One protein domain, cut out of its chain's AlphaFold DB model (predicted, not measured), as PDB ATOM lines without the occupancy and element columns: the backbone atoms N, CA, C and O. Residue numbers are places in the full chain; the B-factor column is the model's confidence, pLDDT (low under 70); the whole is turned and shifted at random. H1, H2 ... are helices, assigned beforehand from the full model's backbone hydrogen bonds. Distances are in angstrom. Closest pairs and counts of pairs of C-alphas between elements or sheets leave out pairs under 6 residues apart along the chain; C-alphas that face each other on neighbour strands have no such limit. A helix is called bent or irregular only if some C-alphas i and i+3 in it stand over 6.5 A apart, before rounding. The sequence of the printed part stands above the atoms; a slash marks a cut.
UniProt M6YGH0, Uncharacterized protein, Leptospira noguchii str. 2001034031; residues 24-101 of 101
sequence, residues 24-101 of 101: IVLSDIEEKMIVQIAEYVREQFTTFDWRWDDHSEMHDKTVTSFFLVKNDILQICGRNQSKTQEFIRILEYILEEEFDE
ATOM      1  N   ILE A  24     302.976  65.351 191.767       86.50
ATOM      2  CA  ILE A  24     302.839  66.763 191.381       86.50
ATOM      3  C   ILE A  24     302.534  66.869 189.883       86.50
ATOM      4  O   ILE A  24     301.613  67.567 189.471       86.50
ATOM      5  N   VAL A  25     303.258  66.109 189.059       83.50
ATOM      6  CA  VAL A  25     303.054  66.088 187.604       83.50
ATOM      7  C   VAL A  25     301.693  65.488 187.249       83.50
ATOM      8  O   VAL A  25     301.057  65.930 186.295       83.50
ATOM      9  N   LEU A  26     301.233  64.485 188.002       83.94
ATOM     10  CA  LEU A  26     299.895  63.919 187.828       83.94
ATOM     11  C   LEU A  26     298.803  64.941 188.158       83.94
ATOM     12  O   LEU A  26     297.873  65.078 187.365       83.94
ATOM     13  N   SER A  27     298.962  65.695 189.249       86.50
ATOM     14  CA  SER A  27     298.050  66.780 189.628       86.50
ATOM     15  C   SER A  27     297.969  67.859 188.543       86.50
ATOM     16  O   SER A  27     296.875  68.245 188.145       86.50
ATOM     17  N   ASP A  28     299.106  68.291 187.989       88.00
ATOM     18  CA  ASP A  28     299.135  69.286 186.905       88.00
ATOM     19  C   ASP A  28     298.423  68.792 185.631       88.00
ATOM     20  O   ASP A  28     297.836  69.570 184.875       88.00
ATOM     21  N   ILE A  29     298.535  67.493 185.332       87.62
ATOM     22  CA  ILE A  29     297.849  66.874 184.191       87.62
ATOM     23  C   ILE A  29     296.345  66.824 184.451       87.62
ATOM     24  O   ILE A  29     295.568  67.131 183.547       87.62
ATOM     25  N   GLU A  30     295.945  66.434 185.658       89.38
ATOM     26  CA  GLU A  30     294.549  66.379 186.077       89.38
ATOM     27  C   GLU A  30     293.893  67.759 185.993       89.38
ATOM     28  O   GLU A  30     292.862  67.898 185.335       89.38
ATOM     29  N   GLU A  31     294.528  68.792 186.545       91.75
ATOM     30  CA  GLU A  31     294.020  70.165 186.512       91.75
ATOM     31  C   GLU A  31     293.834  70.665 185.072       91.75
ATOM     32  O   GLU A  31     292.774  71.178 184.714       91.75
ATOM     33  N   LYS A  32     294.811  70.415 184.192       93.38
ATOM     34  CA  LYS A  32     294.684  70.753 182.763       93.38
ATOM     35  C   LYS A  32     293.546  70.004 182.079       93.38
ATOM     36  O   LYS A  32     292.875  70.578 181.225       93.38
ATOM     37  N   MET A  33     293.342  68.729 182.411       92.62
ATOM     38  CA  MET A  33     292.240  67.946 181.851       92.62
ATOM     39  C   MET A  33     290.882  68.474 182.317       92.62
ATOM     40  O   MET A  33     289.968  68.557 181.500       92.62
ATOM     41  N   ILE A  34     290.760  68.844 183.594       93.88
ATOM     42  CA  ILE A  34     289.547  69.440 184.166       93.88
ATOM     43  C   ILE A  34     289.183  70.722 183.412       93.88
ATOM     44  O   ILE A  34     288.077  70.817 182.883       93.88
ATOM     45  N   VAL A  35     290.127  71.658 183.274       92.75
ATOM     46  CA  VAL A  35     289.893  72.925 182.561       92.75
ATOM     47  C   VAL A  35     289.451  72.667 181.119       92.75
ATOM     48  O   VAL A  35     288.426  73.181 180.684       92.75
ATOM     49  N   GLN A  36     290.156  71.795 180.390       92.81
ATOM     50  CA  GLN A  36     289.823  71.487 178.993       92.81
ATOM     51  C   GLN A  36     288.428  70.875 178.824       92.81
ATOM     52  O   GLN A  36     287.728  71.182 177.859       92.81
ATOM     53  N   ILE A  37     288.020  69.984 179.734       91.50
ATOM     54  CA  ILE A  37     286.680  69.394 179.693       91.50
ATOM     55  C   ILE A  37     285.635  70.464 180.007       91.50
ATOM     56  O   ILE A  37     284.643  70.557 179.286       91.50
ATOM     57  N   ALA A  38     285.852  71.274 181.041       89.69
ATOM     58  CA  ALA A  38     284.920  72.320 181.435       89.69
ATOM     59  C   ALA A  38     284.732  73.369 180.325       89.69
ATOM     60  O   ALA A  38     283.595  73.693 179.980       89.69
ATOM     61  N   GLU A  39     285.819  73.835 179.703       90.50
ATOM     62  CA  GLU A  39     285.787  74.722 178.532       90.50
ATOM     63  C   GLU A  39     284.985  74.099 177.386       90.50
ATOM     64  O   GLU A  39     284.025  74.701 176.905       90.50
ATOM     65  N   TYR A  40     285.303  72.855 177.010       90.56
ATOM     66  CA  TYR A  40     284.578  72.139 175.963       90.56
ATOM     67  C   TYR A  40     283.075  72.043 176.262       90.56
ATOM     68  O   TYR A  40     282.243  72.252 175.378       90.56
ATOM     69  N   VAL A  41     282.697  71.737 177.505       87.00
ATOM     70  CA  VAL A  41     281.288  71.647 177.908       87.00
ATOM     71  C   VAL A  41     280.599  73.002 177.782       87.00
ATOM     72  O   VAL A  41     279.529  73.074 177.180       87.00
ATOM     73  N   ARG A  42     281.209  74.081 178.279       84.06
ATOM     74  CA  ARG A  42     280.629  75.428 178.180       84.06
ATOM     75  C   ARG A  42     280.492  75.897 176.728       84.06
ATOM     76  O   ARG A  42     279.490  76.519 176.384       84.06
ATOM     77  N   GLU A  43     281.445  75.556 175.860       86.00
ATOM     78  CA  GLU A  43     281.378  75.867 174.427       86.00
ATOM     79  C   GLU A  43     280.260  75.106 173.703       86.00
ATOM     80  O   GLU A  43     279.523  75.686 172.906       86.00
ATOM     81  N   GLN A  44     280.139  73.796 173.945       83.25
ATOM     82  CA  GLN A  44     279.160  72.954 173.246       83.25
ATOM     83  C   GLN A  44     277.737  73.135 173.774       83.25
ATOM     84  O   GLN A  44     276.766  72.947 173.040       83.25
ATOM     85  N   PHE A  45     277.609  73.488 175.047       75.56
ATOM     86  CA  PHE A  45     276.337  73.648 175.721       75.56
ATOM     87  C   PHE A  45     276.240  75.071 176.265       75.56
ATOM     88  O   PHE A  45     276.233  75.300 177.467       75.56
ATOM     89  N   THR A  46     276.115  76.048 175.365       59.44
ATOM     90  CA  THR A  46     275.989  77.477 175.717       59.44
ATOM     91  C   THR A  46     274.763  77.787 176.582       59.44
ATOM     92  O   THR A  46     274.660  78.859 177.165       59.44
ATOM     93  N   THR A  47     273.807  76.857 176.632       55.75
ATOM     94  CA  THR A  47     272.647  76.854 177.523       55.75
ATOM     95  C   THR A  47     272.766  75.725 178.543       55.75
ATOM     96  O   THR A  47     271.802  74.978 178.705       55.75
ATOM     97  N   PHE A  48     273.932  75.507 179.160       50.72
ATOM     98  CA  PHE A  48     274.066  74.596 180.306       50.72
ATOM     99  C   PHE A  48     273.270  75.184 181.486       50.72
ATOM    100  O   PHE A  48     273.814  75.728 182.431       50.72
ATOM    101  N   ASP A  49     271.951  75.142 181.344       47.47
ATOM    102  CA  ASP A  49     270.919  75.503 182.293       47.47
ATOM    103  C   ASP A  49     270.271  74.173 182.669       47.47
ATOM    104  O   ASP A  49     269.367  73.670 181.989       47.47
ATOM    105  N   TRP A  50     270.786  73.559 183.734       53.94
ATOM    106  CA  TRP A  50     270.099  72.446 184.387       53.94
ATOM    107  C   TRP A  50     269.127  72.963 185.464       53.94
ATOM    108  O   TRP A  50     268.788  72.217 186.367       53.94
ATOM    109  N   ARG A  51     268.629  74.210 185.360       49.25
ATOM    110  CA  ARG A  51     267.631  74.877 186.223       49.25
ATOM    111  C   ARG A  51     267.816  74.587 187.723       49.25
ATOM    112  O   ARG A  51     267.150  73.697 188.267       49.25
ATOM    113  N   TRP A  52     268.561  75.428 188.443       49.56
ATOM    114  CA  TRP A  52     267.927  76.649 188.965       49.56
ATOM    115  C   TRP A  52     268.846  77.818 189.349       49.56
ATOM    116  O   TRP A  52     268.297  78.885 189.614       49.56
ATOM    117  N   ASP A  53     270.165  77.665 189.312       52.16
ATOM    118  CA  ASP A  53     271.107  78.738 189.639       52.16
ATOM    119  C   ASP A  53     272.029  79.019 188.452       52.16
ATOM    120  O   ASP A  53     272.188  78.188 187.561       52.16
ATOM    121  N   ASP A  54     272.558  80.234 188.377       56.91
ATOM    122  CA  ASP A  54     273.421  80.673 187.286       56.91
ATOM    123  C   ASP A  54     274.723  79.852 187.266       56.91
ATOM    124  O   ASP A  54     275.713  80.175 187.916       56.91
ATOM    125  N   HIS A  55     274.730  78.765 186.492       59.31
ATOM    126  CA  HIS A  55     275.877  77.868 186.348       59.31
ATOM    127  C   HIS A  55     277.079  78.509 185.637       59.31
ATOM    128  O   HIS A  55     278.097  77.835 185.450       59.31
ATOM    129  N   SER A  56     277.011  79.792 185.250       60.38
ATOM    130  CA  SER A  56     278.203  80.535 184.825       60.38
ATOM    131  C   SER A  56     279.253  80.641 185.937       60.38
ATOM    132  O   SER A  56     280.439  80.751 185.624       60.38
ATOM    133  N   GLU A  57     278.840  80.512 187.203       67.38
ATOM    134  CA  GLU A  57     279.724  80.547 188.375       67.38
ATOM    135  C   GLU A  57     280.182  79.153 188.846       67.38
ATOM    136  O   GLU A  57     281.020  79.042 189.736       67.38
ATOM    137  N   MET A  58     279.697  78.067 188.229       76.81
ATOM    138  CA  MET A  58     280.027  76.704 188.657       76.81
ATOM    139  C   MET A  58     281.498  76.350 188.368       76.81
ATOM    140  O   MET A  58     281.976  76.480 187.232       76.81
ATOM    141  N   HIS A  59     282.194  75.826 189.383       85.19
ATOM    142  CA  HIS A  59     283.592  75.395 189.297       85.19
ATOM    143  C   HIS A  59     283.842  74.355 188.189       85.19
ATOM    144  O   HIS A  59     283.039  73.449 187.949       85.19
ATOM    145  N   ASP A  60     285.014  74.431 187.545       89.19
ATOM    146  CA  ASP A  60     285.413  73.517 186.459       89.19
ATOM    147  C   ASP A  60     285.379  72.044 186.878       89.19
ATOM    148  O   ASP A  60     285.021  71.173 186.077       89.19
ATOM    149  N   LYS A  61     285.715  71.764 188.144       89.81
ATOM    150  CA  LYS A  61     285.634  70.423 188.734       89.81
ATOM    151  C   LYS A  61     284.200  69.908 188.741       89.81
ATOM    152  O   LYS A  61     283.962  68.795 188.284       89.81
ATOM    153  N   THR A  62     283.240  70.727 189.161       88.31
ATOM    154  CA  THR A  62     281.814  70.382 189.180       88.31
ATOM    155  C   THR A  62     281.294  70.100 187.770       88.31
ATOM    156  O   THR A  62     280.714  69.040 187.521       88.31
ATOM    157  N   VAL A  63     281.584  70.992 186.813       87.44
ATOM    158  CA  VAL A  63     281.202  70.822 185.398       87.44
ATOM    159  C   VAL A  63     281.781  69.525 184.823       87.44
ATOM    160  O   VAL A  63     281.072  68.739 184.185       87.44
ATOM    161  N   THR A  64     283.066  69.276 185.077       91.19
ATOM    162  CA  THR A  64     283.771  68.075 184.617       91.19
ATOM    163  C   THR A  64     283.170  66.812 185.222       91.19
ATOM    164  O   THR A  64     282.865  65.873 184.483       91.19
ATOM    165  N   SER A  65     282.931  66.793 186.535       91.31
ATOM    166  CA  SER A  65     282.315  65.669 187.243       91.31
ATOM    167  C   SER A  65     280.968  65.300 186.631       91.31
ATOM    168  O   SER A  65     280.788  64.157 186.203       91.31
ATOM    169  N   PHE A  66     280.059  66.269 186.464       88.69
ATOM    170  CA  PHE A  66     278.768  66.034 185.808       88.69
ATOM    171  C   PHE A  66     278.921  65.469 184.403       88.69
ATOM    172  O   PHE A  66     278.246  64.504 184.030       88.69
ATOM    173  N   PHE A  67     279.819  66.050 183.610       89.31
ATOM    174  CA  PHE A  67     280.026  65.605 182.245       89.31
ATOM    175  C   PHE A  67     280.518  64.157 182.169       89.31
ATOM    176  O   PHE A  67     280.101  63.426 181.263       89.31
ATOM    177  N   LEU A  68     281.374  63.726 183.094       92.00
ATOM    178  CA  LEU A  68     281.901  62.365 183.114       92.00
ATOM    179  C   LEU A  68     280.829  61.336 183.499       92.00
ATOM    180  O   LEU A  68     280.768  60.282 182.867       92.00
ATOM    181  N   VAL A  69     279.932  61.657 184.438       91.50
ATOM    182  CA  VAL A  69     278.924  60.702 184.946       91.50
ATOM    183  C   VAL A  69     277.539  60.815 184.294       91.50
ATOM    184  O   VAL A  69     276.653  60.015 184.587       91.50
ATOM    185  N   LYS A  70     277.310  61.777 183.387       87.88
ATOM    186  CA  LYS A  70     275.981  62.056 182.794       87.88
ATOM    187  C   LYS A  70     275.256  60.823 182.239       87.88
ATOM    188  O   LYS A  70     274.039  60.700 182.367       87.88
ATOM    189  N   ASN A  71     275.991  59.899 181.619       89.56
ATOM    190  CA  ASN A  71     275.408  58.689 181.039       89.56
ATOM    191  C   ASN A  71     274.994  57.687 182.123       89.56
ATOM    192  O   ASN A  71     273.943  57.056 181.998       89.56
ATOM    193  N   ASP A  72     275.779  57.594 183.194       93.31
ATOM    194  CA  ASP A  72     275.488  56.733 184.338       93.31
ATOM    195  C   ASP A  72     274.270  57.250 185.098       93.31
ATOM    196  O   ASP A  72     273.381  56.466 185.417       93.31
ATOM    197  N   ILE A  73     274.149  58.572 185.283       90.88
ATOM    198  CA  ILE A  73     272.943  59.198 185.850       90.88
ATOM    199  C   ILE A  73     271.709  58.797 185.032       90.88
ATOM    200  O   ILE A  73     270.712  58.327 185.583       90.88
ATOM    201  N   LEU A  74     271.769  58.921 183.701       89.62
ATOM    202  CA  LEU A  74     270.657  58.526 182.832       89.62
ATOM    203  C   LEU A  74     270.321  57.035 182.961       89.62
ATOM    204  O   LEU A  74     269.142  56.670 182.912       89.62
ATOM    205  N   GLN A  75     271.326  56.176 183.127       94.38
ATOM    206  CA  GLN A  75     271.135  54.742 183.328       94.38
ATOM    207  C   GLN A  75     270.503  54.434 184.694       94.38
ATOM    208  O   GLN A  75     269.501  53.720 184.743       94.38
ATOM    209  N   ILE A  76     271.032  55.001 185.781       94.62
ATOM    210  CA  ILE A  76     270.550  54.829 187.162       94.62
ATOM    211  C   ILE A  76     269.098  55.301 187.289       94.62
ATOM    212  O   ILE A  76     268.251  54.602 187.847       94.62
ATOM    213  N   CYS A  77     268.778  56.460 186.713       94.19
ATOM    214  CA  CYS A  77     267.432  57.024 186.746       94.19
ATOM    215  C   CYS A  77     266.458  56.324 185.781       94.19
ATOM    216  O   CYS A  77     265.280  56.689 185.733       94.19
ATOM    217  N   GLY A  78     266.914  55.346 184.990       93.94
ATOM    218  CA  GLY A  78     266.095  54.659 183.989       93.94
ATOM    219  C   GLY A  78     265.555  55.604 182.913       93.94
ATOM    220  O   GLY A  78     264.429  55.425 182.449       93.94
ATOM    221  N   ARG A  79     266.323  56.647 182.561       88.69
ATOM    222  CA  ARG A  79     265.935  57.745 181.655       88.69
ATOM    223  C   ARG A  79     264.639  58.463 182.060       88.69
ATOM    224  O   ARG A  79     263.986  59.088 181.226       88.69
ATOM    225  N   ASN A  80     264.249  58.378 183.333       93.62
ATOM    226  CA  ASN A  80     263.126  59.136 183.864       93.62
ATOM    227  C   ASN A  80     263.572  60.569 184.168       93.62
ATOM    228  O   ASN A  80     264.371  60.788 185.074       93.62
ATOM    229  N   GLN A  81     263.010  61.536 183.445       88.75
ATOM    230  CA  GLN A  81     263.401  62.941 183.545       88.75
ATOM    231  C   GLN A  81     263.274  63.515 184.962       88.75
ATOM    232  O   GLN A  81     264.195  64.185 185.416       88.75
ATOM    233  N   SER A  82     262.173  63.236 185.668       90.38
ATOM    234  CA  SER A  82     261.947  63.750 187.027       90.38
ATOM    235  C   SER A  82     263.007  63.225 187.997       90.38
ATOM    236  O   SER A  82     263.638  63.992 188.717       90.38
ATOM    237  N   LYS A  83     263.289  61.917 187.932       92.31
ATOM    238  CA  LYS A  83     264.344  61.295 188.743       92.31
ATOM    239  C   LYS A  83     265.728  61.825 188.393       92.31
ATOM    240  O   LYS A  83     266.538  62.009 189.287       92.31
ATOM    241  N   THR A  84     266.012  62.053 187.111       88.94
ATOM    242  CA  THR A  84     267.288  62.631 186.675       88.94
ATOM    243  C   THR A  84     267.469  64.043 187.218       88.94
ATOM    244  O   THR A  84     268.544  64.358 187.706       88.94
ATOM    245  N   GLN A  85     266.423  64.870 187.191       87.94
ATOM    246  CA  GLN A  85     266.473  66.224 187.746       87.94
ATOM    247  C   GLN A  85     266.696  66.219 189.260       87.94
ATOM    248  O   GLN A  85     267.537  66.961 189.754       87.94
ATOM    249  N   GLU A  86     265.981  65.365 189.991       91.12
ATOM    250  CA  GLU A  86     266.178  65.208 191.435       91.12
ATOM    251  C   GLU A  86     267.599  64.726 191.763       91.12
ATOM    252  O   GLU A  86     268.249  65.275 192.648       91.12
ATOM    253  N   PHE A  87     268.114  63.754 191.006       92.19
ATOM    254  CA  PHE A  87     269.462  63.225 191.203       92.19
ATOM    255  C   PHE A  87     270.544  64.272 190.922       92.19
ATOM    256  O   PHE A  87     271.496  64.377 191.689       92.19
ATOM    257  N   ILE A  88     270.396  65.053 189.846       88.12
ATOM    258  CA  ILE A  88     271.331  66.136 189.515       88.12
ATOM    259  C   ILE A  88     271.391  67.145 190.664       88.12
ATOM    260  O   ILE A  88     272.487  67.430 191.119       88.12
ATOM    261  N   ARG A  89     270.251  67.574 191.217       85.62
ATOM    262  CA  ARG A  89     270.219  68.516 192.353       85.62
ATOM    263  C   ARG A  89     270.937  67.997 193.595       85.62
ATOM    264  O   ARG A  89     271.608  68.753 194.284       85.62
ATOM    265  N   ILE A  90     270.794  66.703 193.890       90.38
ATOM    266  CA  ILE A  90     271.508  66.069 195.007       90.38
ATOM    267  C   ILE A  90     273.018  66.096 194.754       90.38
ATOM    268  O   ILE A  90     273.782  66.391 195.666       90.38
ATOM    269  N   LEU A  91     273.449  65.786 193.529       89.31
ATOM    270  CA  LEU A  91     274.862  65.857 193.168       89.31
ATOM    271  C   LEU A  91     275.395  67.290 193.188       89.31
ATOM    272  O   LEU A  91     276.517  67.479 193.631       89.31
ATOM    273  N   GLU A  92     274.618  68.273 192.729       85.38
ATOM    274  CA  GLU A  92     275.016  69.687 192.752       85.38
ATOM    275  C   GLU A  92     275.315  70.104 194.186       85.38
ATOM    276  O   GLU A  92     276.422  70.549 194.454       85.38
ATOM    277  N   TYR A  93     274.394  69.813 195.109       85.50
ATOM    278  CA  TYR A  93     274.579  70.078 196.534       85.50
ATOM    279  C   TYR A  93     275.838  69.411 197.112       85.50
ATOM    280  O   TYR A  93     276.588  70.035 197.850       85.50
ATOM    281  N   ILE A  94     276.092  68.140 196.780       88.69
ATOM    282  CA  ILE A  94     277.279  67.428 197.283       88.69
ATOM    283  C   ILE A  94     278.573  68.046 196.739       88.69
ATOM    284  O   ILE A  94     279.543  68.164 197.478       88.69
ATOM    285  N   LEU A  95     278.602  68.397 195.450       86.94
ATOM    286  CA  LEU A  95     279.807  68.901 194.792       86.94
ATOM    287  C   LEU A  95     280.093  70.367 195.130       86.94
ATOM    288  O   LEU A  95     281.257  70.744 195.167       86.94
ATOM    289  N   GLU A  96     279.063  71.179 195.361       82.44
ATOM    290  CA  GLU A  96     279.206  72.544 195.879       82.44
ATOM    291  C   GLU A  96     279.894  72.507 197.248       82.44
ATOM    292  O   GLU A  96     280.957  73.092 197.412       82.44
ATOM    293  N   GLU A  97     279.401  71.687 198.181       83.69
ATOM    294  CA  GLU A  97     280.034  71.510 199.498       83.69
ATOM    295  C   GLU A  97     281.463  70.931 199.416       83.69
ATOM    296  O   GLU A  97     282.286  71.206 200.283       83.69
ATOM    297  N   GLU A  98     281.783  70.119 198.401       85.81
ATOM    298  CA  GLU A  98     283.126  69.541 198.226       85.81
ATOM    299  C   GLU A  98     284.138  70.524 197.613       85.81
ATOM    300  O   GLU A  98     285.340  70.393 197.858       85.81
ATOM    301  N   PHE A  99     283.686  71.473 196.787       81.44
ATOM    302  CA  PHE A  99     284.571  72.331 195.993       81.44
ATOM    303  C   PHE A  99     284.548  73.819 196.357       81.44
ATOM    304  O   PHE A  99     285.445  74.524 195.896       81.44
ATOM    305  N   ASP A 100     283.593  74.282 197.169       69.06
ATOM    306  CA  ASP A 100     283.545  75.667 197.669       69.06
ATOM    307  C   ASP A 100     284.421  75.908 198.927       69.06
ATOM    308  O   ASP A 100     284.487  77.037 199.422       69.06
ATOM    309  N   GLU A 101     285.120  74.882 199.439       52.12
ATOM    310  CA  GLU A 101     286.177  75.005 200.472       52.12
ATOM    311  C   GLU A 101     287.547  75.422 199.903       52.12
ATOM    312  O   GLU A 101     288.207  76.284 200.540       52.12
TER     313      GLU A 101
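AT A GLANCE: This is residues 24 to 101 of the 101 residues of an uncharacterized protein of Leptospira noguchii str. 2001034031 (UniProt M6YGH0). A long helix, H1, meets at a steep angle the first half of a helical hairpin made of the kinked helix H2 and the straighter H3, and a long loop, residues 45 to 59, swings out between H1 and H2. The beginning of H1, residues 24 to 30, sticks out free of the rest, while residues 34 to 41 of H1 pack on residues 60 to 67 of H2; H3 lies along H2 and stays apart from H1. The printed part has 78 residues with three named helices in the order H1, H2, H3 and no named strand, and its class is all helix. It is compact, with a radius of gyration of the C-alphas of 13.2 A, yet only just elongated in outline, spanning 40 by 27 by 24 A.

IN THESE COORDINATES: H1, the longest helix by residues, takes residues 24 to 44 and is 30.5 A from first to last C-alpha, beginning with C-alpha 24 at (302.839, 66.763, 191.381). H2 takes residues 60 to 76, 23.9 A long, beginning with C-alpha 60 at (285.413, 73.517, 186.459). H2 is irregular, with C-alphas 68 and 71 7.7 A apart, and has a kink of 51 degrees near residue 69. H3 takes residues 81 to 99, 26.3 A long, ending with C-alpha 99 at (284.571, 72.331, 195.993).

HOW THE PARTS SIT: H1 touches H2, with residues 34 to 41 of H1 and residues 60 to 67 of H2 alone. Their closest C-alphas are those of Ala 38 and Asp 60, 5.2 A apart. The two run the same way at a steep tilt of 69.8 degrees, only just short of about perpendicular, where the line of H2 is a rough one. H2 and H3 touch and form a helical hairpin, running opposite ways at a shallow tilt of 32 degrees. Their closest C-alphas are those of Thr 62 and Leu 95, 6.1 A apart. H1 and H3 are apart. In H1 and H3 every O i to N i+4 pair is within hydrogen-bond range; in H2 11 of 13 are.

THE WHOLE: The C-alphas of Ile 24 and Ser 82, the two farthest apart, are 41.2 A apart. The printed part has no cut and ends at residue 101, the chain's last residue. The link from H1 to H2, 15 residues, is long, and its C-alphas lie 8 to 14 A from the mean of all C-alphas; the link from H2 to H3, four residues, is tight. The mean pLDDT of the printed part is 82.8, and it is under 70 in residues 46 to 57 and 100 to 101.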